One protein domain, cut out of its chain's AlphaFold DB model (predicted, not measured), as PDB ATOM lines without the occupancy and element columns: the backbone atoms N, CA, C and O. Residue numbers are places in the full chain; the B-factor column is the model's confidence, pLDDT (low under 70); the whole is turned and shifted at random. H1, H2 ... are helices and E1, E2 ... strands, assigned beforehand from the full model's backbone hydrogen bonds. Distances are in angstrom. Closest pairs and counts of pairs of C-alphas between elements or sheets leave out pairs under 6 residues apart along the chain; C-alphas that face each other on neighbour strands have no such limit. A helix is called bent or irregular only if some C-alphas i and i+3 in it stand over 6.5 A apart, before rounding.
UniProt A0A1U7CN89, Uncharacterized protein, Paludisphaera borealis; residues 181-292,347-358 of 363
ATOM      1  N   ARG A 181       2.816 -13.601  21.341       91.00
ATOM      2  CA  ARG A 181       1.856 -14.199  20.396       91.00
ATOM      3  C   ARG A 181       2.430 -14.371  18.993       91.00
ATOM      4  O   ARG A 181       2.163 -15.378  18.349       91.00
ATOM      5  N   GLU A 182       3.218 -13.404  18.528       90.81
ATOM      6  CA  GLU A 182       3.889 -13.468  17.224       90.81
ATOM      7  C   GLU A 182       4.956 -14.567  17.212       90.81
ATOM      8  O   GLU A 182       5.022 -15.376  16.283       90.81
ATOM      9  N   PHE A 183       5.718 -14.669  18.302       91.62
ATOM     10  CA  PHE A 183       6.664 -15.750  18.527       91.62
ATOM     11  C   PHE A 183       5.973 -17.124  18.436       91.62
ATOM     12  O   PHE A 183       6.432 -17.990  17.696       91.62
ATOM     13  N   TRP A 184       4.820 -17.308  19.094       90.19
ATOM     14  CA  TRP A 184       4.093 -18.589  19.079       90.19
ATOM     15  C   TRP A 184       3.407 -18.908  17.744       90.19
ATOM     16  O   TRP A 184       3.247 -20.078  17.379       90.19
ATOM     17  N   ALA A 185       3.003 -17.871  17.007       89.75
ATOM     18  CA  ALA A 185       2.402 -17.988  15.681       89.75
ATOM     19  C   ALA A 185       3.428 -18.318  14.582       89.75
ATOM     20  O   ALA A 185       3.036 -18.659  13.464       89.75
ATOM     21  N   THR A 186       4.729 -18.228  14.878       87.31
ATOM     22  CA  THR A 186       5.785 -18.510  13.904       87.31
ATOM     23  C   THR A 186       5.713 -19.971  13.461       87.31
ATOM     24  O   THR A 186       5.887 -20.902  14.250       87.31
ATOM     25  N   ALA A 187       5.447 -20.181  12.171       76.81
ATOM     26  CA  ALA A 187       5.418 -21.505  11.572       76.81
ATOM     27  C   ALA A 187       6.851 -22.032  11.413       76.81
ATOM     28  O   ALA A 187       7.656 -21.466  10.672       76.81
ATOM     29  N   GLY A 188       7.166 -23.135  12.086       85.69
ATOM     30  CA  GLY A 188       8.482 -23.755  12.025       85.69
ATOM     31  C   GLY A 188       8.500 -25.129  12.687       85.69
ATOM     32  O   GLY A 188       7.535 -25.497  13.365       85.69
ATOM     33  N   PRO A 189       9.576 -25.903  12.478       89.88
ATOM     34  CA  PRO A 189       9.788 -27.136  13.221       89.88
ATOM     35  C   PRO A 189       9.841 -26.825  14.720       89.88
ATOM     36  O   PRO A 189      10.533 -25.897  15.149       89.88
ATOM     37  N   ARG A 190       9.081 -27.596  15.500       92.00
ATOM     38  CA  ARG A 190       9.041 -27.509  16.960       92.00
ATOM     39  C   ARG A 190       9.820 -28.673  17.546       92.00
ATOM     40  O   ARG A 190       9.702 -29.790  17.044       92.00
ATOM     41  N   ARG A 191      10.634 -28.403  18.561       93.44
ATOM     42  CA  ARG A 191      11.427 -29.418  19.260       93.44
ATOM     43  C   ARG A 191      11.258 -29.248  20.752       93.44
ATOM     44  O   ARG A 191      11.445 -28.139  21.253       93.44
ATOM     45  N   ASP A 192      10.984 -30.348  21.436       94.06
ATOM     46  CA  ASP A 192      10.731 -30.344  22.865       94.06
ATOM     47  C   ASP A 192      11.858 -31.081  23.585       94.06
ATOM     48  O   ASP A 192      12.242 -32.186  23.214       94.06
ATOM     49  N   PHE A 193      12.391 -30.479  24.640       94.88
ATOM     50  CA  PHE A 193      13.347 -31.113  25.537       94.88
ATOM     51  C   PHE A 193      12.717 -31.267  26.908       94.88
ATOM     52  O   PHE A 193      12.225 -30.293  27.466       94.88
ATOM     53  N   ALA A 194      12.772 -32.460  27.483       94.56
ATOM     54  CA  ALA A 194      12.453 -32.681  28.884       94.56
ATOM     55  C   ALA A 194      13.750 -32.757  29.697       94.56
ATOM     56  O   ALA A 194      14.624 -33.574  29.412       94.56
ATOM     57  N   VAL A 195      13.867 -31.898  30.708       95.06
ATOM     58  CA  VAL A 195      14.995 -31.832  31.639       95.06
ATOM     59  C   VAL A 195      14.512 -32.254  33.019       95.06
ATOM     60  O   VAL A 195      13.643 -31.609  33.608       95.06
ATOM     61  N   THR A 196      15.081 -33.335  33.547       93.81
ATOM     62  CA  THR A 196      14.814 -33.770  34.926       93.81
ATOM     63  C   THR A 196      15.727 -33.016  35.902       93.81
ATOM     64  O   THR A 196      16.951 -33.061  35.726       93.81
ATOM     65  N   PRO A 197      15.182 -32.339  36.930       91.69
ATOM     66  CA  PRO A 197      15.965 -31.534  37.853       91.69
ATOM     67  C   PRO A 197      16.854 -32.388  38.760       91.69
ATOM     68  O   PRO A 197      16.541 -33.537  39.080       91.69
ATOM     69  N   ASP A 198      17.969 -31.800  39.196       89.25
ATOM     70  CA  ASP A 198      18.787 -32.352  40.278       89.25
ATOM     71  C   ASP A 198      18.248 -31.920  41.647       89.25
ATOM     72  O   ASP A 198      17.725 -30.818  41.794       89.25
ATOM     73  N   ALA A 199      18.444 -32.744  42.674       82.38
ATOM     74  CA  ALA A 199      17.932 -32.505  44.024       82.38
ATOM     75  C   ALA A 199      18.600 -31.317  44.755       82.38
ATOM     76  O   ALA A 199      18.180 -30.968  45.856       82.38
ATOM     77  N   GLY A 200      19.645 -30.708  44.179       77.00
ATOM     78  CA  GLY A 200      20.444 -29.668  44.839       77.00
ATOM     79  C   GLY A 200      20.679 -28.380  44.047       77.00
ATOM     80  O   GLY A 200      21.191 -27.424  44.623       77.00
ATOM     81  N   GLU A 201      20.318 -28.321  42.763       79.88
ATOM     82  CA  GLU A 201      20.593 -27.157  41.910       79.88
ATOM     83  C   GLU A 201      19.299 -26.553  41.363       79.88
ATOM     84  O   GLU A 201      18.355 -27.264  41.008       79.88
ATOM     85  N   SER A 202      19.258 -25.219  41.262       91.25
ATOM     86  CA  SER A 202      18.159 -24.513  40.607       91.25
ATOM     87  C   SER A 202      18.196 -24.775  39.100       91.25
ATOM     88  O   SER A 202      18.661 -23.951  38.316       91.25
ATOM     89  N   THR A 203      17.663 -25.928  38.697       93.94
ATOM     90  CA  THR A 203      17.588 -26.377  37.297       93.94
ATOM     91  C   THR A 203      16.972 -25.292  36.411       93.94
ATOM     92  O   THR A 203      17.441 -25.052  35.304       93.94
ATOM     93  N   THR A 204      15.992 -24.550  36.932       94.62
ATOM     94  CA  THR A 204      15.377 -23.401  36.259       94.62
ATOM     95  C   THR A 204      16.359 -22.278  35.946       94.62
ATOM     96  O   THR A 204      16.361 -21.774  34.825       94.62
ATOM     97  N   ALA A 205      17.192 -21.868  36.905       95.06
ATOM     98  CA  ALA A 205      18.189 -20.824  36.675       95.06
ATOM     99  C   ALA A 205      19.279 -21.297  35.700       95.06
ATOM    100  O   ALA A 205      19.711 -20.544  34.824       95.06
ATOM    101  N   THR A 206      19.677 -22.561  35.814       96.00
ATOM    102  CA  THR A 206      20.670 -23.183  34.941       96.00
ATOM    103  C   THR A 206      20.170 -23.281  33.499       96.00
ATOM    104  O   THR A 206      20.851 -22.800  32.596       96.00
ATOM    105  N   VAL A 207      18.960 -23.803  33.258       96.50
ATOM    106  CA  VAL A 207      18.359 -23.848  31.910       96.50
ATOM    107  C   VAL A 207      18.220 -22.438  31.336       96.50
ATOM    108  O   VAL A 207      18.626 -22.219  30.198       96.50
ATOM    109  N   ALA A 208      17.746 -21.462  32.120       96.25
ATOM    110  CA  ALA A 208      17.664 -20.068  31.674       96.25
ATOM    111  C   ALA A 208      19.030 -19.520  31.218       96.25
ATOM    112  O   ALA A 208      19.125 -18.877  30.175       96.25
ATOM    113  N   THR A 209      20.094 -19.822  31.969       95.94
ATOM    114  CA  THR A 209      21.472 -19.420  31.638       95.94
ATOM    115  C   THR A 209      21.946 -20.084  30.347       95.94
ATOM    116  O   THR A 209      22.477 -19.411  29.466       95.94
ATOM    117  N   LEU A 210      21.722 -21.392  30.195       96.50
ATOM    118  CA  LEU A 210      22.143 -22.130  29.003       96.50
ATOM    119  C   LEU A 210      21.393 -21.677  27.747       96.50
ATOM    120  O   LEU A 210      22.011 -21.566  26.688       96.50
ATOM    121  N   VAL A 211      20.094 -21.381  27.857       96.31
ATOM    122  CA  VAL A 211      19.303 -20.807  26.759       96.31
ATOM    123  C   VAL A 211      19.846 -19.431  26.412       96.31
ATOM    124  O   VAL A 211      20.261 -19.223  25.276       96.31
ATOM    125  N   GLY A 212      19.953 -18.536  27.398       95.88
ATOM    126  CA  GLY A 212      20.410 -17.161  27.197       95.88
ATOM    127  C   GLY A 212      21.806 -17.053  26.578       95.88
ATOM    128  O   GLY A 212      22.037 -16.151  25.781       95.88
ATOM    129  N   GLN A 213      22.707 -17.993  26.878       95.12
ATOM    130  CA  GLN A 213      24.038 -18.063  26.269       95.12
ATOM    131  C   GLN A 213      24.039 -18.640  24.849       95.12
ATOM    132  O   GLN A 213      25.039 -18.485  24.139       95.12
ATOM    133  N   SER A 214      23.010 -19.402  24.466       95.50
ATOM    134  CA  SER A 214      22.956 -20.154  23.201       95.50
ATOM    135  C   SER A 214      22.129 -19.472  22.118       95.50
ATOM    136  O   SER A 214      22.207 -19.906  20.974       95.50
ATOM    137  N   THR A 215      21.364 -18.433  22.462       94.94
ATOM    138  CA  THR A 215      20.585 -17.645  21.505       94.94
ATOM    139  C   THR A 215      21.044 -16.190  21.452       94.94
ATOM    140  O   THR A 215      21.526 -15.647  22.444       94.94
ATOM    141  N   HIS A 216      20.890 -15.550  20.292       93.69
ATOM    142  CA  HIS A 216      20.991 -14.097  20.123       93.69
ATOM    143  C   HIS A 216      19.645 -13.368  20.271       93.69
ATOM    144  O   HIS A 216      19.618 -12.141  20.181       93.69
ATOM    145  N   ARG A 217      18.534 -14.093  20.454       94.31
ATOM    146  CA  ARG A 217      17.172 -13.539  20.525       94.31
ATOM    147  C   ARG A 217      16.601 -13.682  21.926       94.31
ATOM    148  O   ARG A 217      16.931 -14.621  22.642       94.31
ATOM    149  N   ASP A 218      15.702 -12.781  22.295       95.44
ATOM    150  CA  ASP A 218      14.967 -12.899  23.551       95.44
ATOM    151  C   ASP A 218      14.246 -14.251  23.632       95.44
ATOM    152  O   ASP A 218      13.767 -14.797  22.631       95.44
ATOM    153  N   PHE A 219      14.179 -14.793  24.842       96.44
ATOM    154  CA  PHE A 219      13.520 -16.060  25.125       96.44
ATOM    155  C   PHE A 219      12.479 -15.877  26.222       96.44
ATOM    156  O   PHE A 219      12.535 -14.944  27.024       96.44
ATOM    157  N   TYR A 220      11.515 -16.788  26.268       96.25
ATOM    158  CA  TYR A 220      10.389 -16.698  27.184       96.25
ATOM    159  C   TYR A 220      10.482 -17.786  28.241       96.25
ATOM    160  O   TYR A 220      10.683 -18.958  27.930       96.25
ATOM    161  N   LYS A 221      10.297 -17.403  29.501       96.06
ATOM    162  CA  LYS A 221      10.043 -18.326  30.604       96.06
ATOM    163  C   LYS A 221       8.543 -18.370  30.852       96.06
ATOM    164  O   LYS A 221       7.943 -17.346  31.175       96.06
ATOM    165  N   ILE A 222       7.965 -19.553  30.721       94.38
ATOM    166  CA  ILE A 222       6.538 -19.818  30.850       94.38
ATOM    167  C   ILE A 222       6.326 -20.628  32.125       94.38
ATOM    168  O   ILE A 222       6.842 -21.737  32.264       94.38
ATOM    169  N   VAL A 223       5.587 -20.066  33.078       92.44
ATOM    170  CA  VAL A 223       5.205 -20.762  34.310       92.44
ATOM    171  C   VAL A 223       3.800 -21.310  34.125       92.44
ATOM    172  O   VAL A 223       2.850 -20.541  33.963       92.44
ATOM    173  N   VAL A 224       3.672 -22.635  34.130       89.25
ATOM    174  CA  VAL A 224       2.385 -23.317  34.018       89.25
ATOM    175  C   VAL A 224       1.804 -23.470  35.421       89.25
ATOM    176  O   VAL A 224       2.423 -24.119  36.270       89.25
ATOM    177  N   PRO A 225       0.643 -22.857  35.706       84.12
ATOM    178  CA  PRO A 225       0.013 -22.987  37.003       84.12
ATOM    179  C   PRO A 225      -0.366 -24.441  37.282       84.12
ATOM    180  O   PRO A 225      -0.836 -25.189  36.421       84.12
ATOM    181  N   THR A 226      -0.179 -24.812  38.538       79.75
ATOM    182  CA  THR A 226      -0.547 -26.097  39.104       79.75
ATOM    183  C   THR A 226      -2.018 -26.420  38.846       79.75
ATOM    184  O   THR A 226      -2.888 -25.584  39.083       79.75
ATOM    185  N   GLY A 227      -2.314 -27.638  38.386       73.50
ATOM    186  CA  GLY A 227      -3.690 -28.090  38.151       73.50
ATOM    187  C   GLY A 227      -4.249 -27.819  36.751       73.50
ATOM    188  O   GLY A 227      -5.358 -28.267  36.472       73.50
ATOM    189  N   ALA A 228      -3.490 -27.188  35.845       68.12
ATOM    190  CA  ALA A 228      -3.873 -27.082  34.431       68.12
ATOM    191  C   ALA A 228      -4.096 -28.460  33.776       68.12
ATOM    192  O   ALA A 228      -5.001 -28.623  32.963       68.12
ATOM    193  N   ASN A 229      -3.330 -29.469  34.200       63.25
ATOM    194  CA  ASN A 229      -3.436 -30.844  33.703       63.25
ATOM    195  C   ASN A 229      -4.448 -31.703  34.483       63.25
ATOM    196  O   ASN A 229      -4.531 -32.908  34.265       63.25
ATOM    197  N   GLY A 230      -5.187 -31.126  35.439       61.84
ATOM    198  CA  GLY A 230      -6.174 -31.854  36.244       61.84
ATOM    199  C   GLY A 230      -5.597 -32.901  37.208       61.84
ATOM    200  O   GLY A 230      -6.374 -33.574  37.884       61.84
ATOM    201  N   VAL A 231      -4.268 -33.033  37.313       55.53
ATOM    202  CA  VAL A 231      -3.603 -33.926  38.272       55.53
ATOM    203  C   VAL A 231      -3.339 -33.160  39.576       55.53
ATOM    204  O   VAL A 231      -2.514 -32.242  39.597       55.53
ATOM    205  N   PRO A 232      -4.045 -33.470  40.678       50.56
ATOM    206  CA  PRO A 232      -3.795 -32.834  41.965       50.56
ATOM    207  C   PRO A 232      -2.431 -33.271  42.519       50.56
ATOM    208  O   PRO A 232      -2.172 -34.463  42.657       50.56
ATOM    209  N   GLY A 233      -1.580 -32.302  42.868       62.12
ATOM    210  CA  GLY A 233      -0.260 -32.539  43.467       62.12
ATOM    211  C   GLY A 233       0.931 -32.407  42.516       62.12
ATOM    212  O   GLY A 233       2.059 -32.583  42.963       62.12
ATOM    213  N   ASP A 234       0.698 -32.076  41.244       72.31
ATOM    214  CA  ASP A 234       1.784 -31.717  40.326       72.31
ATOM    215  C   ASP A 234       2.475 -30.441  40.834       72.31
ATOM    216  O   ASP A 234       1.808 -29.577  41.391       72.31
ATOM    217  N   GLU A 235       3.792 -30.294  40.715       76.75
ATOM    218  CA  GLU A 235       4.441 -29.006  41.000       76.75
ATOM    219  C   GLU A 235       4.226 -28.044  39.820       76.75
ATOM    220  O   GLU A 235       3.915 -28.463  38.705       76.75
ATOM    221  N   ALA A 236       4.361 -26.733  40.044       80.81
ATOM    222  CA  ALA A 236       4.273 -25.768  38.948       80.81
ATOM    223  C   ALA A 236       5.368 -26.068  37.910       80.81
ATOM    224  O   ALA A 236       6.560 -25.917  38.193       80.81
ATOM    225  N   ALA A 237       4.966 -26.489  36.712       87.88
ATOM    226  CA  ALA A 237       5.899 -26.791  35.639       87.88
ATOM    227  C   ALA A 237       6.437 -25.489  35.035       87.88
ATOM    228  O   ALA A 237       5.694 -24.533  34.788       87.88
ATOM    229  N   VAL A 238       7.743 -25.444  34.782       93.44
ATOM    230  CA  VAL A 238       8.387 -24.311  34.115       93.44
ATOM    231  C   VAL A 238       8.877 -24.767  32.752       93.44
ATOM    232  O   VAL A 238       9.620 -25.745  32.652       93.44
ATOM    233  N   ALA A 239       8.479 -24.038  31.715       94.75
ATOM    234  CA  ALA A 239       8.961 -24.223  30.359       94.75
ATOM    235  C   ALA A 239       9.749 -22.991  29.898       94.75
ATOM    236  O   ALA A 239       9.432 -21.858  30.262       94.75
ATOM    237  N   PHE A 240      10.770 -23.207  29.080       96.19
ATOM    238  CA  PHE A 240      11.465 -22.150  28.353       96.19
ATOM    239  C   PHE A 240      11.191 -22.296  26.869       96.19
ATOM    240  O   PHE A 240      11.180 -23.410  26.359       96.19
ATOM    241  N   ALA A 241      10.997 -21.177  26.183       95.94
ATOM    242  CA  ALA A 241      10.754 -21.154  24.754       95.94
ATOM    243  C   ALA A 241      11.689 -20.161  24.067       95.94
ATOM    244  O   ALA A 241      11.767 -18.998  24.468       95.94
ATOM    245  N   ALA A 242      12.391 -20.618  23.033       96.31
ATOM    246  CA  ALA A 242      13.291 -19.791  22.234       96.31
ATOM    247  C   ALA A 242      13.212 -20.168  20.749       96.31
ATOM    248  O   ALA A 242      12.992 -21.329  20.404       96.31
ATOM    249  N   THR A 243      13.428 -19.189  19.871       95.81
ATOM    250  CA  THR A 243      13.569 -19.423  18.429       95.81
ATOM    251  C   THR A 243      15.050 -19.478  18.117       95.81
ATOM    252  O   THR A 243      15.744 -18.478  18.294       95.81
ATOM    253  N   LEU A 244      15.518 -20.636  17.660       95.62
ATOM    254  CA  LEU A 244      16.933 -20.909  17.442       95.62
ATOM    255  C   LEU A 244      17.208 -21.187  15.972       95.62
ATOM    256  O   LEU A 244      16.528 -22.002  15.346       95.62
ATOM    257  N   ASP A 245      18.250 -20.566  15.434       94.69
ATOM    258  CA  ASP A 245      18.786 -20.969  14.136       94.69
ATOM    259  C   ASP A 245      19.482 -22.349  14.254       94.69
ATOM    260  O   ASP A 245      19.862 -22.758  15.357       94.69
ATOM    261  N   PRO A 246      19.714 -23.089  13.151       93.62
ATOM    262  CA  PRO A 246      20.275 -24.445  13.216       93.62
ATOM    263  C   PRO A 246      21.591 -24.558  14.012       93.62
ATOM    264  O   PRO A 246      21.799 -25.516  14.753       93.62
ATOM    265  N   ASN A 247      22.468 -23.553  13.922       93.19
ATOM    266  CA  ASN A 247      23.734 -23.524  14.668       93.19
ATOM    267  C   ASN A 247      23.536 -23.280  16.175       93.19
ATOM    268  O   ASN A 247      24.258 -23.848  17.000       93.19
ATOM    269  N   GLU A 248      22.564 -22.443  16.535       94.88
ATOM    270  CA  GLU A 248      22.213 -22.140  17.923       94.88
ATOM    271  C   GLU A 248      21.574 -23.342  18.595       94.88
ATOM    272  O   GLU A 248      21.962 -23.707  19.702       94.88
ATOM    273  N   PHE A 249      20.671 -24.015  17.880       95.50
ATOM    274  CA  PHE A 249      20.072 -25.268  18.308       95.50
ATOM    275  C   PHE A 249      21.146 -26.312  18.638       95.50
ATOM    276  O   PHE A 249      21.195 -26.814  19.759       95.50
ATOM    277  N   MET A 250      22.083 -26.559  17.715       94.69
ATOM    278  CA  MET A 250      23.183 -27.507  17.939       94.69
ATOM    279  C   MET A 250      24.106 -27.096  19.095       94.69
ATOM    280  O   MET A 250      24.796 -27.943  19.670       94.69
ATOM    281  N   THR A 251      24.188 -25.802  19.406       94.50
ATOM    282  CA  THR A 251      24.977 -25.279  20.531       94.50
ATOM    283  C   THR A 251      24.246 -25.492  21.852       94.50
ATOM    284  O   THR A 251      24.843 -26.008  22.798       94.50
ATOM    285  N   LEU A 252      22.954 -25.160  21.901       96.25
ATOM    286  CA  LEU A 252      22.095 -25.397  23.054       96.25
ATOM    287  C   LEU A 252      22.037 -26.887  23.387       96.25
ATOM    288  O   LEU A 252      22.276 -27.249  24.535       96.25
ATOM    289  N   GLN A 253      21.789 -27.745  22.393       96.06
ATOM    290  CA  GLN A 253      21.722 -29.194  22.574       96.06
ATOM    291  C   GLN A 253      23.002 -29.732  23.222       96.06
ATOM    292  O   GLN A 253      22.943 -30.352  24.280       96.06
ATOM    293  N   ARG A 254      24.176 -29.404  22.663       96.31
ATOM    294  CA  ARG A 254      25.472 -29.816  23.231       96.31
ATOM    295  C   ARG A 254      25.678 -29.315  24.659       96.31
ATOM    296  O   ARG A 254      26.247 -30.031  25.476       96.31
ATOM    297  N   ARG A 255      25.243 -28.092  24.973       96.12
ATOM    298  CA  ARG A 255      25.347 -27.522  26.325       96.12
ATOM    299  C   ARG A 255      24.408 -28.212  27.314       96.12
ATOM    300  O   ARG A 255      24.844 -28.531  28.417       96.12
ATOM    301  N   LEU A 256      23.165 -28.479  26.916       96.38
ATOM    302  CA  LEU A 256      22.198 -29.234  27.714       96.38
ATOM    303  C   LEU A 256      22.715 -30.649  27.989       96.38
ATOM    304  O   LEU A 256      22.789 -31.052  29.147       96.38
ATOM    305  N   GLU A 257      23.154 -31.369  26.958       96.12
ATOM    306  CA  GLU A 257      23.726 -32.716  27.083       96.12
ATOM    307  C   GLU A 257      24.996 -32.720  27.942       96.12
ATOM    308  O   GLU A 257      25.164 -33.582  28.802       96.12
ATOM    309  N   SER A 258      25.877 -31.731  27.769       96.06
ATOM    310  CA  SER A 258      27.099 -31.610  28.569       96.06
ATOM    311  C   SER A 258      26.814 -31.337  30.045       96.06
ATOM    312  O   SER A 258      27.588 -31.787  30.890       96.06
ATOM    313  N   HIS A 259      25.773 -30.565  30.361       96.19
ATOM    314  CA  HIS A 259      25.480 -30.151  31.733       96.19
ATOM    315  C   HIS A 259      24.593 -31.167  32.470       96.19
ATOM    316  O   HIS A 259      24.865 -31.540  33.611       96.19
ATOM    317  N   PHE A 260      23.547 -31.665  31.814       95.44
ATOM    318  CA  PHE A 260      22.559 -32.555  32.424       95.44
ATOM    319  C   PHE A 260      22.803 -34.041  32.122       95.44
ATOM    320  O   PHE A 260      22.256 -34.900  32.824       95.44
ATOM    321  N   GLY A 261      23.634 -34.369  31.129       95.44
ATOM    322  CA  GLY A 261      23.934 -35.743  30.733       95.44
ATOM    323  C   GLY A 261      22.688 -36.476  30.236       95.44
ATOM    324  O   GLY A 261      21.927 -35.967  29.423       95.44
ATOM    325  N   LYS A 262      22.440 -37.672  30.781       95.38
ATOM    326  CA  LYS A 262      21.288 -38.527  30.425       95.38
ATOM    327  C   LYS A 262      19.927 -38.014  30.924       95.38
ATOM    328  O   LYS A 262      18.937 -38.721  30.788       95.38
ATOM    329  N   ARG A 263      19.881 -36.839  31.560       94.62
ATOM    330  CA  ARG A 263      18.653 -36.228  32.102       94.62
ATOM    331  C   ARG A 263      17.967 -35.275  31.124       94.62
ATOM    332  O   ARG A 263      16.997 -34.628  31.507       94.62
ATOM    333  N   VAL A 264      18.504 -35.152  29.912       96.50
ATOM    334  CA  VAL A 264      17.884 -34.430  28.801       96.50
ATOM    335  C   VAL A 264      17.358 -35.467  27.827       96.50
ATOM    336  O   VAL A 264      18.108 -36.322  27.359       96.50
ATOM    337  N   GLU A 265      16.068 -35.387  27.541       95.81
ATOM    338  CA  GLU A 265      15.386 -36.219  26.557       95.81
ATOM    339  C   GLU A 265      14.780 -35.301  25.492       95.81
ATOM    340  O   GLU A 265      14.003 -34.408  25.826       95.81
ATOM    341  N   GLU A 266      15.150 -35.494  24.225       95.00
ATOM    342  CA  GLU A 266      14.454 -34.860  23.098       95.00
ATOM    343  C   GLU A 266      13.158 -35.636  22.832       95.00
ATOM    344  O   GLU A 266      13.167 -36.865  22.742       95.00
ATOM    345  N   ARG A 267      12.041 -34.917  22.744       92.56
ATOM    346  CA  ARG A 267      10.705 -35.448  22.488       92.56
ATOM    347  C   ARG A 267      10.131 -34.809  21.234       92.56
ATOM    348  O   ARG A 267      10.434 -33.660  20.903       92.56
ATOM    349  N   ASP A 268       9.257 -35.552  20.569       86.50
ATOM    350  CA  ASP A 268       8.431 -34.983  19.514       86.50
ATOM    351  C   ASP A 268       7.495 -33.936  20.126       86.50
ATOM    352  O   ASP A 268       6.854 -34.179  21.151       86.50
ATOM    353  N   ALA A 269       7.452 -32.757  19.510       84.12
ATOM    354  CA  ALA A 269       6.626 -31.659  19.985       84.12
ATOM    355  C   ALA A 269       5.143 -32.023  19.875       84.12
ATOM    356  O   ALA A 269       4.609 -32.177  18.772       84.12
ATOM    357  N   ASP A 270       4.471 -32.121  21.020       86.00
ATOM    358  CA  ASP A 270       3.030 -32.325  21.061       86.00
ATOM    359  C   ASP A 270       2.323 -30.988  20.751       86.00
ATOM    360  O   ASP A 270       2.482 -29.998  21.491       86.00
ATOM    361  N   PRO A 271       1.562 -30.899  19.643       81.31
ATOM    362  CA  PRO A 271       0.863 -29.675  19.280       81.31
ATOM    363  C   PRO A 271      -0.186 -29.264  20.321       81.31
ATOM    364  O   PRO A 271      -0.423 -28.063  20.472       81.31
ATOM    365  N   GLU A 272      -0.782 -30.211  21.053       83.88
ATOM    366  CA  GLU A 272      -1.792 -29.923  22.076       83.88
ATOM    367  C   GLU A 272      -1.158 -29.253  23.291       83.88
ATOM    368  O   GLU A 272      -1.624 -28.206  23.744       83.88
ATOM    369  N   VAL A 273      -0.028 -29.786  23.760       81.75
ATOM    370  CA  VAL A 273       0.720 -29.205  24.881       81.75
ATOM    371  C   VAL A 273       1.250 -27.815  24.511       81.75
ATOM    372  O   VAL A 273       1.174 -26.876  25.304       81.75
ATOM    373  N   SER A 274       1.714 -27.642  23.271       81.31
ATOM    374  CA  SER A 274       2.141 -26.336  22.758       81.31
ATOM    375  C   SER A 274       1.003 -25.308  22.724       81.31
ATOM    376  O   SER A 274       1.234 -24.125  22.983       81.31
ATOM    377  N   ALA A 275      -0.214 -25.734  22.369       84.69
ATOM    378  CA  ALA A 275      -1.397 -24.875  22.364       84.69
ATOM    379  C   ALA A 275      -1.830 -24.522  23.794       84.69
ATOM    380  O   ALA A 275      -2.115 -23.359  24.077       84.69
ATOM    381  N   LEU A 276      -1.787 -25.494  24.708       82.62
ATOM    382  CA  LEU A 276      -2.085 -25.286  26.123       82.62
ATOM    383  C   LEU A 276      -1.116 -24.286  26.762       82.62
ATOM    384  O   LEU A 276      -1.539 -23.410  27.511       82.62
ATOM    385  N   LEU A 277       0.179 -24.356  26.446       83.75
ATOM    386  CA  LEU A 277       1.158 -23.385  26.941       83.75
ATOM    387  C   LEU A 277       0.862 -21.959  26.493       83.75
ATOM    388  O   LEU A 277       0.986 -21.034  27.299       83.75
ATOM    389  N   ALA A 278       0.458 -21.796  25.232       81.81
ATOM    390  CA  ALA A 278       0.077 -20.500  24.691       81.81
ATOM    391  C   ALA A 278      -1.100 -19.898  25.474       81.81
ATOM    392  O   ALA A 278      -1.144 -18.687  25.678       81.81
ATOM    393  N   ASP A 279      -2.019 -20.743  25.951       84.44
ATOM    394  CA  ASP A 279      -3.276 -20.324  26.576       84.44
ATOM    395  C   ASP A 279      -3.265 -20.310  28.117       84.44
ATOM    396  O   ASP A 279      -4.029 -19.564  28.726       84.44
ATOM    397  N   VAL A 280      -2.372 -21.063  28.777       77.69
ATOM    398  CA  VAL A 280      -2.419 -21.267  30.243       77.69
ATOM    399  C   VAL A 280      -1.182 -20.775  31.002       77.69
ATOM    400  O   VAL A 280      -1.317 -20.244  32.107       77.69
ATOM    401  N   GLY A 281       0.010 -20.761  30.395       78.00
ATOM    402  CA  GLY A 281       1.229 -20.302  31.079       78.00
ATOM    403  C   GLY A 281       1.430 -18.778  31.196       78.00
ATOM    404  O   GLY A 281       1.283 -18.050  30.219       78.00
ATOM    405  N   GLN A 282       1.823 -18.282  32.376       90.19
ATOM    406  CA  GLN A 282       2.304 -16.901  32.528       90.19
ATOM    407  C   GLN A 282       3.697 -16.780  31.906       90.19
ATOM    408  O   GLN A 282       4.639 -17.426  32.371       90.19
ATOM    409  N   ALA A 283       3.826 -15.968  30.858       93.25
ATOM    410  CA  ALA A 283       5.080 -15.781  30.142       93.25
ATOM    411  C   ALA A 283       5.832 -14.540  30.639       93.25
ATOM    412  O   ALA A 283       5.260 -13.471  30.830       93.25
ATOM    413  N   THR A 284       7.145 -14.669  30.800       94.50
ATOM    414  CA  THR A 284       8.063 -13.559  31.075       94.50
ATOM    415  C   THR A 284       9.166 -13.568  30.026       94.50
ATOM    416  O   THR A 284       9.769 -14.613  29.782       94.50
ATOM    417  N   SER A 285       9.405 -12.428  29.374       95.44
ATOM    418  CA  SER A 285      10.503 -12.286  28.411       95.44
ATOM    419  C   SER A 285      11.819 -12.045  29.148       95.44
ATOM    420  O   SER A 285      11.859 -11.307  30.134       95.44
ATOM    421  N   SER A 286      12.887 -12.690  28.693       95.69
ATOM    422  CA  SER A 286      14.250 -12.513  29.187       95.69
ATOM    423  C   SER A 286      15.185 -12.220  28.013       95.69
ATOM    424  O   SER A 286      15.119 -12.924  27.001       95.69
ATOM    425  N   PRO A 287      16.068 -11.212  28.132       93.88
ATOM    426  CA  PRO A 287      16.989 -10.885  27.062       93.88
ATOM    427  C   PRO A 287      18.035 -11.984  26.889       93.88
ATOM    428  O   PRO A 287      18.551 -12.535  27.870       93.88
ATOM    429  N   ALA A 288      18.391 -12.270  25.637       90.69
ATOM    430  CA  ALA A 288      19.568 -13.077  25.357       90.69
ATOM    431  C   ALA A 288      20.822 -12.408  25.930       90.69
ATOM    432  O   ALA A 288      21.027 -11.198  25.822       90.69
ATOM    433  N   THR A 289      21.700 -13.223  26.501       89.69
ATOM    434  CA  THR A 289      23.058 -12.815  26.863       89.69
ATOM    435  C   THR A 289      23.990 -13.672  26.030       89.69
ATOM    436  O   THR A 289      24.632 -14.572  26.579       89.69
ATOM    437  N   PRO A 290      24.013 -13.456  24.694       73.94
ATOM    438  CA  PRO A 290      24.789 -14.300  23.810       73.94
ATOM    439  C   PRO A 290      26.202 -14.287  24.356       73.94
ATOM    440  O   PRO A 290      26.795 -13.219  24.545       73.94
ATOM    441  N   ALA A 291      26.703 -15.473  24.698       58.09
ATOM    442  CA  ALA A 291      28.067 -15.585  25.150       58.09
ATOM    443  C   ALA A 291      28.907 -15.104  23.970       58.09
ATOM    444  O   ALA A 291      29.079 -15.824  22.986       58.09
ATOM    445  N   ALA A 292      29.422 -13.879  24.051       50.34
ATOM    446  CA  ALA A 292      30.526 -13.427  23.230       50.34
ATOM    447  C   ALA A 292      31.786 -14.187  23.675       50.34
ATOM    448  O   ALA A 292      32.822 -13.597  23.954       50.34
ATOM    449  N   PRO A 347      15.698 -27.895   6.746       82.06
ATOM    450  CA  PRO A 347      16.567 -27.917   7.920       82.06
ATOM    451  C   PRO A 347      17.295 -26.588   8.149       82.06
ATOM    452  O   PRO A 347      17.964 -26.426   9.166       82.06
ATOM    453  N   THR A 348      17.200 -25.645   7.207       86.69
ATOM    454  CA  THR A 348      17.821 -24.322   7.329       86.69
ATOM    455  C   THR A 348      16.950 -23.324   8.086       86.69
ATOM    456  O   THR A 348      17.433 -22.258   8.468       86.69
ATOM    457  N   ARG A 349      15.674 -23.652   8.326       89.25
ATOM    458  CA  ARG A 349      14.746 -22.741   8.997       89.25
ATOM    459  C   ARG A 349      14.986 -22.700  10.507       89.25
ATOM    460  O   ARG A 349      15.295 -23.733  11.106       89.25
ATOM    461  N   PRO A 350      14.793 -21.528  11.139       91.06
ATOM    462  CA  PRO A 350      14.801 -21.428  12.589       91.06
ATOM    463  C   PRO A 350      13.760 -22.375  13.191       91.06
ATOM    464  O   PRO A 350      12.638 -22.492  12.694       91.06
ATOM    465  N   SER A 351      14.157 -23.062  14.255       91.38
ATOM    466  CA  SER A 351      13.316 -23.992  15.002       91.38
ATOM    467  C   SER A 351      12.810 -23.322  16.273       91.38
ATOM    468  O   SER A 351      13.559 -22.618  16.953       91.38
ATOM    469  N   LEU A 352      11.545 -23.557  16.609       93.69
ATOM    470  CA  LEU A 352      10.987 -23.185  17.905       93.69
ATOM    471  C   LEU A 352      11.328 -24.304  18.891       93.69
ATOM    472  O   LEU A 352      10.931 -25.451  18.693       93.69
ATOM    473  N   VAL A 353      12.085 -23.986  19.931       93.12
ATOM    474  CA  VAL A 353      12.524 -24.964  20.926       93.12
ATOM    475  C   VAL A 353      11.807 -24.711  22.237       93.12
ATOM    476  O   VAL A 353      11.871 -23.600  22.765       93.12
ATOM    477  N   LEU A 354      11.161 -25.750  22.763       93.81
ATOM    478  CA  LEU A 354      10.586 -25.778  24.097       93.81
ATOM    479  C   LEU A 354      11.446 -26.646  25.012       93.81
ATOM    480  O   LEU A 354      11.850 -27.745  24.650       93.81
ATOM    481  N   ILE A 355      11.718 -26.166  26.220       93.12
ATOM    482  CA  ILE A 355      12.482 -26.897  27.231       93.12
ATOM    483  C   ILE A 355      11.652 -26.968  28.502       93.12
ATOM    484  O   ILE A 355      11.448 -25.964  29.182       93.12
ATOM    485  N   TRP A 356      11.196 -28.164  28.819       92.94
ATOM    486  CA  TRP A 356      10.377 -28.509  29.963       92.94
ATOM    487  C   TRP A 356      11.244 -28.919  31.140       92.94
ATOM    488  O   TRP A 356      12.064 -29.824  31.022       92.94
ATOM    489  N   ILE A 357      11.026 -28.307  32.300       91.12
ATOM    490  CA  ILE A 357      11.588 -28.798  33.557       91.12
ATOM    491  C   ILE A 357      10.525 -29.664  34.214       91.12
ATOM    492  O   ILE A 357       9.546 -29.154  34.759       91.12
ATOM    493  N   VAL A 358      10.701 -30.978  34.106       85.88
ATOM    494  CA  VAL A 358       9.732 -31.961  34.598       85.88
ATOM    495  C   VAL A 358      10.143 -32.363  36.004       85.88
ATOM    496  O   VAL A 358      11.219 -32.934  36.175       85.88
TER     497      VAL A 358
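What this domain is: This is residues 181 to 292 and 347 to 358 of the 363 residues of an uncharacterized protein of Paludisphaera borealis (UniProt A0A1U7CN89). A strongly twisted sheet of six strands makes the core, with helices H2 and H3 side by side over one face, running opposite ways. The smaller H4 crosses the other face, and the short H1, close to H4, only grazes the sheet. The printed part has 124 residues with four named helices and six named strands, in the order H1 E1 H2 E2 E3 H3 E4 H4 E5 E6, and the class is mixed, helices and strands. The sheet is mixed, in the order E4 E1 E6 E3 E2 E5. The whole is compact, with a radius of gyration of the C-alphas of 13.8 A and spans of 42 by 35 by 25 A.

Where its parts are: H1 is residues 181 to 185, from C-alpha 181 at (1.856, -14.199, 20.396). E1 is residues 190 to 195, 16.4 A long, and H2 is residues 203 to 214, 16.3 A. E2, residues 219 to 224, and E3, residues 237 to 244 and 22.1 A long, form a hairpin. H3, residues 246 to 263, measures 22.3 A and is irregular: C-alphas 259 and 262 are 9.5 A apart, and it has a kink of 64 degrees near residue 257. E4 is residues 264 to 268, H4 residues 271 to 280 and E5 residues 282 to 286. E6, residues 351 to 357, is 19.2 A long and ends at C-alpha 357 at (11.588, -28.798, 33.557).

How they stand to each other: E1 and E6 are parallel, with N 193 and O 354 at 2.8 A; the other neighbours are antiparallel. Within hydrogen-bond range are N 194 and O 265 of E1 and E4, 2.8 A, N 355 and O 240 of E6 and E3, 2.8 A, N 222 and O 239 of E2 and E3, 2.8 A, and N 221 and O 284 of E2 and E5, 2.9 A. E1, H2, E2 and E3, H3, E4 are split strand-helix-strand units, two strands running the same way with others between them, each with a right-handed crossover. H2 runs along the strands over E3, at a height over the sheet of 8.7 A. H3, with residues 248 to 256 alone, touches H2 at a shallow tilt of 27 degrees, opposite ways; the closest C-alphas, of Ser 214 and Leu 252, are 5.3 A apart. H4 is on the opposite face, across the strands. Every O i to N i+4 pair is within hydrogen-bond range in H1, H2 and H4, and 12 of 14 in H3.

The domain as a whole: The two farthest C-alphas, of Pro 232 and Ala 292, are 43.7 A apart. Residues 293 to 346 are not printed, and C-alphas 292 and 347 are 25.3 A apart across this cut. The link from E2 to E3 is long. Residues 228 to 233 and 291 to 292 have pLDDT under 70.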